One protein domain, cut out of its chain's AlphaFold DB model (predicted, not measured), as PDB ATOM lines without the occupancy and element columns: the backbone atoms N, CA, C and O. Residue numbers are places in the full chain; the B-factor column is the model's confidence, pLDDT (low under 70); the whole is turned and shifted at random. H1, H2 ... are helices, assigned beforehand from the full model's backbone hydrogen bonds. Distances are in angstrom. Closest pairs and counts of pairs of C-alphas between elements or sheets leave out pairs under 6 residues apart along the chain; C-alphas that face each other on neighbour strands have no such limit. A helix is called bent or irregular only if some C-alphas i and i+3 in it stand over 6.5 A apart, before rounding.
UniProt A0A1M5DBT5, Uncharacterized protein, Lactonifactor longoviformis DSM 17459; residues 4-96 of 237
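This is residues 4 to 96 of the 237 residues of an uncharacterized protein of Lactonifactor longoviformis DSM 17459 (UniProt A0A1M5DBT5). Three helices, H1, H2 and H3, lie side by side as a small triangular bundle, while H4 is set off by itself beyond H3, across a gap from the bundle. H3 is the longest helix, and residues 62 to 71 join it to H4. The printed part has 93 residues, with four named helices in the order H1, H2, H3, H4 and no named strand; the class is all helix. The whole is only just loose, close to compact, with a radius of gyration of the C-alphas of 15.0 A, and its outline is flat, 40 by 37 by 18 A.

H3, residues 44 to 61, spans 25.6 A from C-alpha 44 at (121.506, 109.655, 131.420) to C-alpha 61 at (109.742, 98.673, 151.275). H1, residues 12 to 19, spans 10.4 A and begins at C-alpha 12 at (124.372, 106.035, 136.935). H2, residues 27 to 36, spans 14.1 A. H4, residues 72 to 87, spans 22.2 A and ends at C-alpha 87 at (104.238, 102.138, 128.442); it is neither bent nor irregular, but only just: C-alphas 84 and 87 are 6.2 A apart.

H3 touches H1; their closest C-alphas, of Ala 55 and Ala 19, are 4.0 A apart. These two run the same way at a shallow tilt of 15 degrees. H3 also touches H2, with the closest C-alphas, of Ala 48 and Leu 34, 5.8 A apart. H2 and H3 form a helical hairpin, running opposite ways at a shallow tilt of 5 degrees. H1 and H2 are near each other, with 8 pairs of C-alphas within 10 A. H4 is apart from H1, H2 and H3. In H1, H2, H3 and H4 every O i to N i+4 pair is within hydrogen-bond range.

The two C-alphas farthest apart, of Ile 4 and Cys 93, are 41.6 A apart. The printed part has no cut, and its three links are short. Mean pLDDT of the printed part is 93.0, and no printed residue is under 70.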
ATOM      1  N   ILE A   4     128.051 118.481 133.798       94.31
ATOM      2  CA  ILE A   4     127.754 117.846 132.509       94.31
ATOM      3  C   ILE A   4     128.202 116.389 132.591       94.31
ATOM      4  O   ILE A   4     129.332 116.116 132.999       94.31
ATOM      5  N   ILE A   5     127.313 115.473 132.220       94.25
ATOM      6  CA  ILE A   5     127.564 114.032 132.240       94.25
ATOM      7  C   ILE A   5     127.133 113.397 130.921       94.25
ATOM      8  O   ILE A   5     126.249 113.917 130.242       94.25
ATOM      9  N   THR A   6     127.754 112.269 130.587       91.62
ATOM     10  CA  THR A   6     127.349 111.395 129.481       91.62
ATOM     11  C   THR A   6     127.150 109.969 129.981       91.62
ATOM     12  O   THR A   6     127.632 109.602 131.057       91.62
ATOM     13  N   GLU A   7     126.454 109.143 129.205       87.19
ATOM     14  CA  GLU A   7     126.241 107.732 129.555       87.19
ATOM     15  C   GLU A   7     127.562 106.951 129.708       87.19
ATOM     16  O   GLU A   7     127.720 106.177 130.653       87.19
ATOM     17  N   GLU A   8     128.558 107.243 128.862       90.62
ATOM     18  CA  GLU A   8     129.902 106.641 128.901       90.62
ATOM     19  C   GLU A   8     130.647 106.892 130.222       90.62
ATOM     20  O   GLU A   8     131.508 106.103 130.610       90.62
ATOM     21  N   MET A   9     130.301 107.967 130.942       92.44
ATOM     22  CA  MET A   9     130.882 108.278 132.251       92.44
ATOM     23  C   MET A   9     130.347 107.381 133.372       92.44
ATOM     24  O   MET A   9     130.882 107.429 134.478       92.44
ATOM     25  N   LYS A  10     129.288 106.594 133.118       93.94
ATOM     26  CA  LYS A  10     128.750 105.568 134.030       93.94
ATOM     27  C   LYS A  10     128.372 106.051 135.434       93.94
ATOM     28  O   LYS A  10     128.246 105.256 136.360       93.94
ATOM     29  N   VAL A  11     128.106 107.348 135.597       94.44
ATOM     30  CA  VAL A  11     127.707 107.947 136.888       94.44
ATOM     31  C   VAL A  11     126.439 107.281 137.451       94.44
ATOM     32  O   VAL A  11     126.268 107.178 138.662       94.44
ATOM     33  N   HIS A  12     125.588 106.751 136.570       94.25
ATOM     34  CA  HIS A  12     124.372 106.035 136.935       94.25
ATOM     35  C   HIS A  12     124.595 104.748 137.738       94.25
ATOM     36  O   HIS A  12     123.704 104.363 138.492       94.25
ATOM     37  N   GLU A  13     125.755 104.092 137.619       96.00
ATOM     38  CA  GLU A  13     126.052 102.875 138.387       96.00
ATOM     39  C   GLU A  13     126.019 103.161 139.903       96.00
ATOM     40  O   GLU A  13     125.492 102.360 140.675       96.00
ATOM     41  N   GLU A  14     126.497 104.334 140.334       96.38
ATOM     42  CA  GLU A  14     126.430 104.753 141.741       96.38
ATOM     43  C   GLU A  14     125.016 105.162 142.165       96.38
ATOM     44  O   GLU A  14     124.597 104.846 143.280       96.38
ATOM     45  N   TRP A  15     124.234 105.781 141.275       97.94
ATOM     46  CA  TRP A  15     122.837 106.121 141.570       97.94
ATOM     47  C   TRP A  15     122.001 104.881 141.888       97.94
ATOM     48  O   TRP A  15     121.187 104.916 142.809       97.94
ATOM     49  N   TYR A  16     122.207 103.774 141.168       98.12
ATOM     50  CA  TYR A  16     121.506 102.520 141.457       98.12
ATOM     51  C   TYR A  16     121.925 101.918 142.806       98.12
ATOM     52  O   TYR A  16     121.060 101.520 143.584       98.12
ATOM     53  N   LYS A  17     123.223 101.933 143.140       97.19
ATOM     54  CA  LYS A  17     123.716 101.471 144.453       97.19
ATOM     55  C   LYS A  17     123.180 102.310 145.613       97.19
ATOM     56  O   LYS A  17     122.955 101.790 146.707       97.19
ATOM     57  N   GLU A  18     123.028 103.616 145.411       97.12
ATOM     58  CA  GLU A  18     122.447 104.509 146.414       97.12
ATOM     59  C   GLU A  18     120.932 104.297 146.545       97.12
ATOM     60  O   GLU A  18     120.417 104.252 147.666       97.12
ATOM     61  N   ALA A  19     120.229 104.082 145.427       97.31
ATOM     62  CA  ALA A  19     118.793 103.821 145.395       97.31
ATOM     63  C   ALA A  19     118.382 102.603 146.241       97.31
ATOM     64  O   ALA A  19     117.389 102.677 146.962       97.31
ATOM     65  N   GLU A  20     119.162 101.517 146.224       94.69
ATOM     66  CA  GLU A  20     118.908 100.303 147.026       94.69
ATOM     67  C   GLU A  20     118.874 100.557 148.538       94.69
ATOM     68  O   GLU A  20     118.238  99.818 149.289       94.69
ATOM     69  N   LYS A  21     119.550 101.615 148.998       94.56
ATOM     70  CA  LYS A  21     119.707 101.960 150.418       94.56
ATOM     71  C   LYS A  21     118.778 103.093 150.848       94.56
ATOM     72  O   LYS A  21     118.962 103.661 151.931       94.56
ATOM     73  N   MET A  22     117.838 103.491 149.990       96.44
ATOM     74  CA  MET A  22     117.002 104.651 150.260       96.44
ATOM     75  C   MET A  22     115.959 104.408 151.340       96.44
ATOM     76  O   MET A  22     115.430 103.318 151.522       96.44
ATOM     77  N   THR A  23     115.656 105.490 152.052       95.88
ATOM     78  CA  THR A  23     114.614 105.565 153.073       95.88
ATOM     79  C   THR A  23     113.702 106.746 152.770       95.88
ATOM     80  O   THR A  23     114.095 107.685 152.070       95.88
ATOM     81  N   MET A  24     112.493 106.744 153.339       96.19
ATOM     82  CA  MET A  24     111.529 107.837 153.147       96.19
ATOM     83  C   MET A  24     112.081 109.213 153.560       96.19
ATOM     84  O   MET A  24     111.685 110.223 152.989       96.19
ATOM     85  N   GLU A  25     113.010 109.257 154.520       96.62
ATOM     86  CA  GLU A  25     113.660 110.490 154.981       96.62
ATOM     87  C   GLU A  25     114.640 111.061 153.943       96.62
ATOM     88  O   GLU A  25     114.673 112.268 153.706       96.62
ATOM     89  N   LYS A  26     115.443 110.198 153.310       97.25
ATOM     90  CA  LYS A  26     116.519 110.613 152.394       97.25
ATOM     91  C   LYS A  26     116.042 110.803 150.957       97.25
ATOM     92  O   LYS A  26     116.677 111.541 150.200       97.25
ATOM     93  N   LEU A  27     114.922 110.176 150.598       98.06
ATOM     94  CA  LEU A  27     114.413 110.119 149.232       98.06
ATOM     95  C   LEU A  27     114.300 111.498 148.552       98.06
ATOM     96  O   LEU A  27     114.815 111.623 147.443       98.06
ATOM     97  N   PRO A  28     113.729 112.559 149.165       98.31
ATOM     98  CA  PRO A  28     113.613 113.852 148.485       98.31
ATOM     99  C   PRO A  28     114.969 114.446 148.089       98.31
ATOM    100  O   PRO A  28     115.122 114.975 146.991       98.31
ATOM    101  N   LYS A  29     115.977 114.318 148.962       98.25
ATOM    102  CA  LYS A  29     117.328 114.818 148.687       98.25
ATOM    103  C   LYS A  29     117.976 114.047 147.539       98.25
ATOM    104  O   LYS A  29     118.593 114.666 146.680       98.25
ATOM    105  N   PHE A  30     117.810 112.727 147.517       98.50
ATOM    106  CA  PHE A  30     118.317 111.883 146.439       98.50
ATOM    107  C   PHE A  30     117.672 112.232 145.090       98.50
ATOM    108  O   PHE A  30     118.372 112.436 144.103       98.50
ATOM    109  N   LEU A  31     116.346 112.402 145.044       98.50
ATOM    110  CA  LEU A  31     115.649 112.793 143.814       98.50
ATOM    111  C   LEU A  31     116.090 114.173 143.306       98.50
ATOM    112  O   LEU A  31     116.293 114.347 142.105       98.50
ATOM    113  N   ASN A  32     116.290 115.139 144.208       98.12
ATOM    114  CA  ASN A  32     116.808 116.453 143.834       98.12
ATOM    115  C   ASN A  32     118.245 116.362 143.317       98.12
ATOM    116  O   ASN A  32     118.539 116.946 142.283       98.12
ATOM    117  N   HIS A  33     119.113 115.579 143.966       97.56
ATOM    118  CA  HIS A  33     120.479 115.338 143.496       97.56
ATOM    119  C   HIS A  33     120.491 114.854 142.037       97.56
ATOM    120  O   HIS A  33     121.156 115.449 141.189       97.56
ATOM    121  N   LEU A  34     119.662 113.856 141.712       97.69
ATOM    122  CA  LEU A  34     119.558 113.333 140.350       97.69
ATOM    123  C   LEU A  34     119.130 114.396 139.326       97.69
ATOM    124  O   LEU A  34     119.597 114.357 138.194       97.69
ATOM    125  N   MET A  35     118.264 115.349 139.684       97.12
ATOM    126  CA  MET A  35     117.673 116.298 138.724       97.12
ATOM    127  C   MET A  35     118.338 117.683 138.697       97.12
ATOM    128  O   MET A  35     118.288 118.397 137.684       97.12
ATOM    129  N   GLU A  36     118.949 118.094 139.801       96.81
ATOM    130  CA  GLU A  36     119.453 119.452 140.004       96.81
ATOM    131  C   GLU A  36     120.968 119.542 139.852       96.81
ATOM    132  O   GLU A  36     121.441 120.534 139.292       96.81
ATOM    133  N   ASP A  37     121.713 118.504 140.236       97.12
ATOM    134  CA  ASP A  37     123.177 118.546 140.209       97.12
ATOM    135  C   ASP A  37     123.750 118.243 138.819       97.12
ATOM    136  O   ASP A  37     124.860 118.679 138.504       97.12
ATOM    137  N   TYR A  38     122.975 117.584 137.949       96.25
ATOM    138  CA  TYR A  38     123.420 117.119 136.633       96.25
ATOM    139  C   TYR A  38     122.683 117.774 135.458       96.25
ATOM    140  O   TYR A  38     121.481 118.051 135.505       96.25
ATOM    141  N   GLN A  39     123.412 117.990 134.364       95.88
ATOM    142  CA  GLN A  39     122.850 118.246 133.043       95.88
ATOM    143  C   GLN A  39     122.845 116.936 132.255       95.88
ATOM    144  O   GLN A  39     123.902 116.453 131.856       95.88
ATOM    145  N   HIS A  40     121.651 116.377 132.060       95.44
ATOM    146  CA  HIS A  40     121.460 115.075 131.423       95.44
ATOM    147  C   HIS A  40     121.494 115.130 129.897       95.44
ATOM    148  O   HIS A  40     121.020 116.101 129.299       95.44
ATOM    149  N   ASP A  41     121.983 114.049 129.291       91.06
ATOM    150  CA  ASP A  41     121.805 113.742 127.873       91.06
ATOM    151  C   ASP A  41     120.574 112.833 127.647       91.06
ATOM    152  O   ASP A  41     119.734 112.656 128.536       91.06
ATOM    153  N   TYR A  42     120.435 112.287 126.432       89.25
ATOM    154  CA  TYR A  42     119.324 111.402 126.072       89.25
ATOM    155  C   TYR A  42     119.296 110.100 126.892       89.25
ATOM    156  O   TYR A  42     118.214 109.630 127.238       89.25
ATOM    157  N   GLY A  43     120.459 109.529 127.213       90.38
ATOM    158  CA  GLY A  43     120.581 108.272 127.952       90.38
ATOM    159  C   GLY A  43     120.581 108.479 129.465       90.38
ATOM    160  O   GLY A  43     119.842 107.811 130.195       90.38
ATOM    161  N   THR A  44     121.340 109.455 129.971       94.25
ATOM    162  CA  THR A  44     121.506 109.655 131.420       94.25
ATOM    163  C   THR A  44     120.202 110.044 132.109       94.25
ATOM    164  O   THR A  44     119.984 109.647 133.255       94.25
ATOM    165  N   VAL A  45     119.288 110.743 131.420       96.25
ATOM    166  CA  VAL A  45     117.966 111.066 131.983       96.25
ATOM    167  C   VAL A  45     117.121 109.810 132.219       96.25
ATOM    168  O   VAL A  45     116.430 109.719 133.234       96.25
ATOM    169  N   CYS A  46     117.202 108.803 131.341       95.56
ATOM    170  CA  CYS A  46     116.492 107.534 131.520       95.56
ATOM    171  C   CYS A  46     117.002 106.787 132.756       95.56
ATOM    172  O   CYS A  46     116.201 106.248 133.531       95.56
ATOM    173  N   HIS A  47     118.316 106.814 132.983       97.06
ATOM    174  CA  HIS A  47     118.926 106.235 134.175       97.06
ATOM    175  C   HIS A  47     118.534 106.974 135.454       97.06
ATOM    176  O   HIS A  47     118.138 106.328 136.421       97.06
ATOM    177  N   ALA A  48     118.570 108.309 135.454       97.62
ATOM    178  CA  ALA A  48     118.179 109.117 136.607       97.62
ATOM    179  C   ALA A  48     116.721 108.850 137.023       97.62
ATOM    180  O   ALA A  48     116.440 108.581 138.192       97.62
ATOM    181  N   LEU A  49     115.786 108.836 136.067       97.31
ATOM    182  CA  LEU A  49     114.379 108.537 136.354       97.31
ATOM    183  C   LEU A  49     114.185 107.108 136.880       97.31
ATOM    184  O   LEU A  49     113.411 106.892 137.815       97.31
ATOM    185  N   SER A  50     114.908 106.140 136.316       97.00
ATOM    186  CA  SER A  50     114.848 104.743 136.757       97.00
ATOM    187  C   SER A  50     115.416 104.564 138.168       97.00
ATOM    188  O   SER A  50     114.788 103.910 139.000       97.00
ATOM    189  N   ALA A  51     116.560 105.186 138.470       98.00
ATOM    190  CA  ALA A  51     117.162 105.173 139.801       98.00
ATOM    191  C   ALA A  51     116.238 105.828 140.839       98.00
ATOM    192  O   ALA A  51     116.043 105.278 141.919       98.00
ATOM    193  N   GLY A  52     115.593 106.949 140.499       98.31
ATOM    194  CA  GLY A  52     114.606 107.599 141.366       98.31
ATOM    195  C   GLY A  52     113.365 106.739 141.646       98.31
ATOM    196  O   GLY A  52     112.880 106.681 142.780       98.31
ATOM    197  N   ALA A  53     112.862 106.028 140.632       97.38
ATOM    198  CA  ALA A  53     111.753 105.093 140.801       97.38
ATOM    199  C   ALA A  53     112.136 103.911 141.707       97.38
ATOM    200  O   ALA A  53     111.401 103.600 142.645       97.38
ATOM    201  N   LEU A  54     113.306 103.302 141.484       97.12
ATOM    202  CA  LEU A  54     113.831 102.231 142.337       97.12
ATOM    203  C   LEU A  54     114.044 102.711 143.774       97.12
ATOM    204  O   LEU A  54     113.564 102.071 144.705       97.12
ATOM    205  N   ALA A  55     114.661 103.879 143.959       97.88
ATOM    206  CA  ALA A  55     114.855 104.500 145.268       97.88
ATOM    207  C   ALA A  55     113.537 104.675 146.024       97.88
ATOM    208  O   ALA A  55     113.467 104.433 147.226       97.88
ATOM    209  N   THR A  56     112.475 105.061 145.313       97.19
ATOM    210  CA  THR A  56     111.137 105.181 145.897       97.19
ATOM    211  C   THR A  56     110.604 103.819 146.340       97.19
ATOM    212  O   THR A  56     110.099 103.697 147.454       97.19
ATOM    213  N   VAL A  57     110.747 102.779 145.511       95.62
ATOM    214  CA  VAL A  57     110.321 101.413 145.861       95.62
ATOM    215  C   VAL A  57     111.083 100.890 147.083       95.62
ATOM    216  O   VAL A  57     110.448 100.379 148.005       95.62
ATOM    217  N   HIS A  58     112.406 101.069 147.141       95.50
ATOM    218  CA  HIS A  58     113.222 100.666 148.291       95.50
ATOM    219  C   HIS A  58     112.843 101.439 149.560       95.50
ATOM    220  O   HIS A  58     112.570 100.828 150.591       95.50
ATOM    221  N   ALA A  59     112.700 102.763 149.467       96.25
ATOM    222  CA  ALA A  59     112.269 103.596 150.587       96.25
ATOM    223  C   ALA A  59     110.894 103.190 151.138       96.25
ATOM    224  O   ALA A  59     110.683 103.203 152.352       96.25
ATOM    225  N   MET A  60     109.962 102.816 150.256       95.25
ATOM    226  CA  MET A  60     108.647 102.316 150.647       95.25
ATOM    227  C   MET A  60     108.729 100.927 151.281       95.25
ATOM    228  O   MET A  60     108.069 100.704 152.294       95.25
ATOM    229  N   ASN A  61     109.533 100.014 150.726       93.75
ATOM    230  CA  ASN A  61     109.742  98.673 151.275       93.75
ATOM    231  C   ASN A  61     110.290  98.723 152.708       93.75
ATOM    232  O   ASN A  61     109.760  98.053 153.587       93.75
ATOM    233  N   GLU A  62     111.282  99.576 152.962       91.06
ATOM    234  CA  GLU A  62     111.885  99.749 154.290       91.06
ATOM    235  C   GLU A  62     110.999 100.536 155.271       91.06
ATOM    236  O   GLU A  62     111.329 100.689 156.447       91.06
ATOM    237  N   SER A  63     109.860 101.067 154.817       91.00
ATOM    238  CA  SER A  63     108.976 101.834 155.691       91.00
ATOM    239  C   SER A  63     108.297 100.936 156.743       91.00
ATOM    240  O   SER A  63     107.940  99.790 156.450       91.00
ATOM    241  N   PRO A  64     108.005 101.456 157.955       86.88
ATOM    242  CA  PRO A  64     107.378 100.667 159.019       86.88
ATOM    243  C   PRO A  64     106.063  99.983 158.613       86.88
ATOM    244  O   PRO A  64     105.738  98.908 159.112       86.88
ATOM    245  N   GLY A  65     105.302 100.595 157.697       85.19
ATOM    246  CA  GLY A  65     104.031 100.055 157.212       85.19
ATOM    247  C   GLY A  65     104.173  98.893 156.225       85.19
ATOM    248  O   GLY A  65     103.252  98.087 156.116       85.19
ATOM    249  N   ALA A  66     105.309  98.783 155.531       82.81
ATOM    250  CA  ALA A  66     105.561  97.736 154.543       82.81
ATOM    251  C   ALA A  66     106.170  96.463 155.149       82.81
ATOM    252  O   ALA A  66     106.086  95.406 154.530       82.81
ATOM    253  N   ARG A  67     106.723  96.548 156.371       80.75
ATOM    254  CA  ARG A  67     107.400  95.451 157.093       80.75
ATOM    255  C   ARG A  67     108.656  94.896 156.399       80.75
ATOM    256  O   ARG A  67     109.191  93.899 156.879       80.75
ATOM    257  N   GLY A  68     109.152  95.551 155.348       82.19
ATOM    258  CA  GLY A  68     110.351  95.130 154.622       82.19
ATOM    259  C   GLY A  68     110.190  93.828 153.837       82.19
ATOM    260  O   GLY A  68     109.148  93.173 153.853       82.19
ATOM    261  N   GLY A  69     111.277  93.442 153.166       82.69
ATOM    262  CA  GLY A  69     111.438  92.101 152.604       82.69
ATOM    263  C   GLY A  69     110.511  91.738 151.443       82.69
ATOM    264  O   GLY A  69     109.982  90.624 151.435       82.69
ATOM    265  N   ILE A  70     110.320  92.624 150.450       88.25
ATOM    266  CA  ILE A  70     109.647  92.222 149.205       88.25
ATOM    267  C   ILE A  70     110.258  90.933 148.640       88.25
ATOM    268  O   ILE A  70     111.450  90.829 148.361       88.25
ATOM    269  N   THR A  71     109.406  89.934 148.449       89.25
ATOM    270  CA  THR A  71     109.782  88.672 147.813       89.25
ATOM    271  C   THR A  71     109.995  88.867 146.313       89.25
ATOM    272  O   THR A  71     109.435  89.784 145.707       89.25
ATOM    273  N   GLY A  72     110.717  87.941 145.669       88.38
ATOM    274  CA  GLY A  72     110.851  87.928 144.206       88.38
ATOM    275  C   GLY A  72     109.497  87.909 143.480       88.38
ATOM    276  O   GLY A  72     109.324  88.578 142.462       88.38
ATOM    277  N   PHE A  73     108.490  87.240 144.053       90.56
ATOM    278  CA  PHE A  73     107.122  87.278 143.534       90.56
ATOM    279  C   PHE A  73     106.522  88.694 143.591       90.56
ATOM    280  O   PHE A  73     106.036  89.196 142.578       90.56
ATOM    281  N   GLN A  74     106.600  89.380 144.736       91.19
ATOM    282  CA  GLN A  74     106.089  90.752 144.872       91.19
ATOM    283  C   GLN A  74     106.837  91.738 143.967       91.19
ATOM    284  O   GLN A  74     106.194  92.563 143.317       91.19
ATOM    285  N   ALA A  75     108.162  91.615 143.859       91.88
ATOM    286  CA  ALA A  75     108.968  92.410 142.935       91.88
ATOM    287  C   ALA A  75     108.494  92.237 141.479       91.88
ATOM    288  O   ALA A  75     108.306  93.225 140.765       91.88
ATOM    289  N   SER A  76     108.191  91.002 141.059       88.50
ATOM    290  CA  SER A  76     107.648  90.727 139.721       88.50
ATOM    291  C   SER A  76     106.279  91.389 139.494       88.50
ATOM    292  O   SER A  76     106.033  91.961 138.430       88.50
ATOM    293  N   CYS A  77     105.403  91.395 140.505       92.25
ATOM    294  CA  CYS A  77     104.108  92.073 140.440       92.25
ATOM    295  C   CYS A  77     104.268  93.592 140.274       92.25
ATOM    296  O   CYS A  77     103.581  94.192 139.444       92.25
ATOM    297  N   ILE A  78     105.196  94.205 141.017       93.31
ATOM    298  CA  ILE A  78     105.512  95.639 140.921       93.31
ATOM    299  C   ILE A  78     106.032  95.978 139.519       93.31
ATOM    300  O   ILE A  78     105.527  96.906 138.885       93.31
ATOM    301  N   MET A  79     106.981  95.194 138.994       92.38
ATOM    302  CA  MET A  79     107.509  95.365 137.635       92.38
ATOM    303  C   MET A  79     106.385  95.356 136.587       92.38
ATOM    304  O   MET A  79     106.329  96.228 135.717       92.38
ATOM    305  N   TRP A  80     105.438  94.419 136.693       89.81
ATOM    306  CA  TRP A  80     104.299  94.358 135.776       89.81
ATOM    307  C   TRP A  80     103.358  95.560 135.879       89.81
ATOM    308  O   TRP A  80     102.752  95.924 134.866       89.81
ATOM    309  N   GLU A  81     103.204  96.174 137.056       93.06
ATOM    310  CA  GLU A  81     102.470  97.439 137.173       93.06
ATOM    311  C   GLU A  81     103.211  98.564 136.444       93.06
ATOM    312  O   GLU A  81     102.577  99.269 135.663       93.06
ATOM    313  N   PHE A  82     104.537  98.688 136.569       93.00
ATOM    314  CA  PHE A  82     105.292  99.678 135.788       93.00
ATOM    315  C   PHE A  82     105.111  99.477 134.279       93.00
ATOM    316  O   PHE A  82     104.739 100.414 133.578       93.00
ATOM    317  N   ILE A  83     105.266  98.252 133.772       90.94
ATOM    318  CA  ILE A  83     105.107  97.948 132.339       90.94
ATOM    319  C   ILE A  83     103.714  98.362 131.830       90.94
ATOM    320  O   ILE A  83     103.591  99.073 130.826       90.94
ATOM    321  N   ARG A  84     102.652  97.948 132.535       89.38
ATOM    322  CA  ARG A  84     101.260  98.198 132.124       89.38
ATOM    323  C   ARG A  84     100.843  99.653 132.309       89.38
ATOM    324  O   ARG A  84     100.110 100.187 131.481       89.38
ATOM    325  N   ARG A  85     101.283 100.304 133.387       90.62
ATOM    326  CA  ARG A  85     100.882 101.677 133.728       90.62
ATOM    327  C   ARG A  85     101.738 102.728 133.046       90.62
ATOM    328  O   ARG A  85     101.244 103.834 132.859       90.62
ATOM    329  N   PHE A  86     102.976 102.421 132.673       89.25
ATOM    330  CA  PHE A  86     103.873 103.389 132.052       89.25
ATOM    331  C   PHE A  86     103.766 103.356 130.524       89.25
ATOM    332  O   PHE A  86     103.358 104.352 129.933       89.25
ATOM    333  N   ASN A  87     104.040 102.207 129.895       85.62
ATOM    334  CA  ASN A  87     104.238 102.138 128.442       85.62
ATOM    335  C   ASN A  87     103.106 101.423 127.681       85.62
ATOM    336  O   ASN A  87     102.793 101.772 126.548       85.62
ATOM    337  N   TYR A  88     102.428 100.455 128.306       88.75
ATOM    338  CA  TYR A  88     101.490  99.565 127.604       88.75
ATOM    339  C   TYR A  88     100.039  99.650 128.100       88.75
ATOM    340  O   TYR A  88      99.325  98.646 128.135       88.75
ATOM    341  N   LYS A  89      99.571 100.863 128.429       87.94
ATOM    342  CA  LYS A  89      98.238 101.127 129.022       87.94
ATOM    343  C   LYS A  89      97.060 100.540 128.234       87.94
ATOM    344  O   LYS A  89      96.047 100.192 128.829       87.94
ATOM    345  N   ASN A  90      97.196 100.444 126.911       87.88
ATOM    346  CA  ASN A  90      96.135 100.020 125.992       87.88
ATOM    347  C   ASN A  90      96.477  98.730 125.231       87.88
ATOM    348  O   ASN A  90      95.910  98.482 124.166       87.88
ATOM    349  N   ASN A  91      97.428  97.930 125.716       86.44
ATOM    350  CA  ASN A  91      97.770  96.674 125.060       86.44
ATOM    351  C   ASN A  91      96.581  95.693 125.136       86.44
ATOM    352  O   ASN A  91      96.061  95.418 126.215       86.44
ATOM    353  N   LYS A  92      96.147  95.181 123.978       86.94
ATOM    354  CA  LYS A  92      95.027  94.228 123.855       86.94
ATOM    355  C   LYS A  92      95.458  92.839 123.380       86.94
ATOM    356  O   LYS A  92      94.652  91.918 123.400       86.94
ATOM    357  N   CYS A  93      96.701  92.707 122.924       88.50
ATOM    358  CA  CYS A  93      97.210  91.513 122.246       88.50
ATOM    359  C   CYS A  93      98.184  90.702 123.114       88.50
ATOM    360  O   CYS A  93      98.671  89.666 122.675       88.50
ATOM    361  N   GLY A  94      98.458  91.159 124.337       83.94
ATOM    362  CA  GLY A  94      99.453  90.584 125.234       83.94
ATOM    363  C   GLY A  94     100.832  91.231 125.090       83.94
ATOM    364  O   GLY A  94     101.125  91.960 124.139       83.94
ATOM    365  N   LEU A  95     101.681  90.965 126.083       87.31
ATOM    366  CA  LEU A  95     103.098  91.315 126.110       87.31
ATOM    367  C   LEU A  95     103.898  90.059 126.433       87.31
ATOM    368  O   LEU A  95     103.446  89.216 127.207       87.31
ATOM    369  N   ARG A  96     105.100  89.967 125.874       86.06
ATOM    370  CA  ARG A  96     106.062  88.916 126.184       86.06
ATOM    371  C   ARG A  96     107.388  89.572 126.539       86.06
ATOM    372  O   ARG A  96     107.874  90.405 125.784       86.06
TER     373      ARG A  96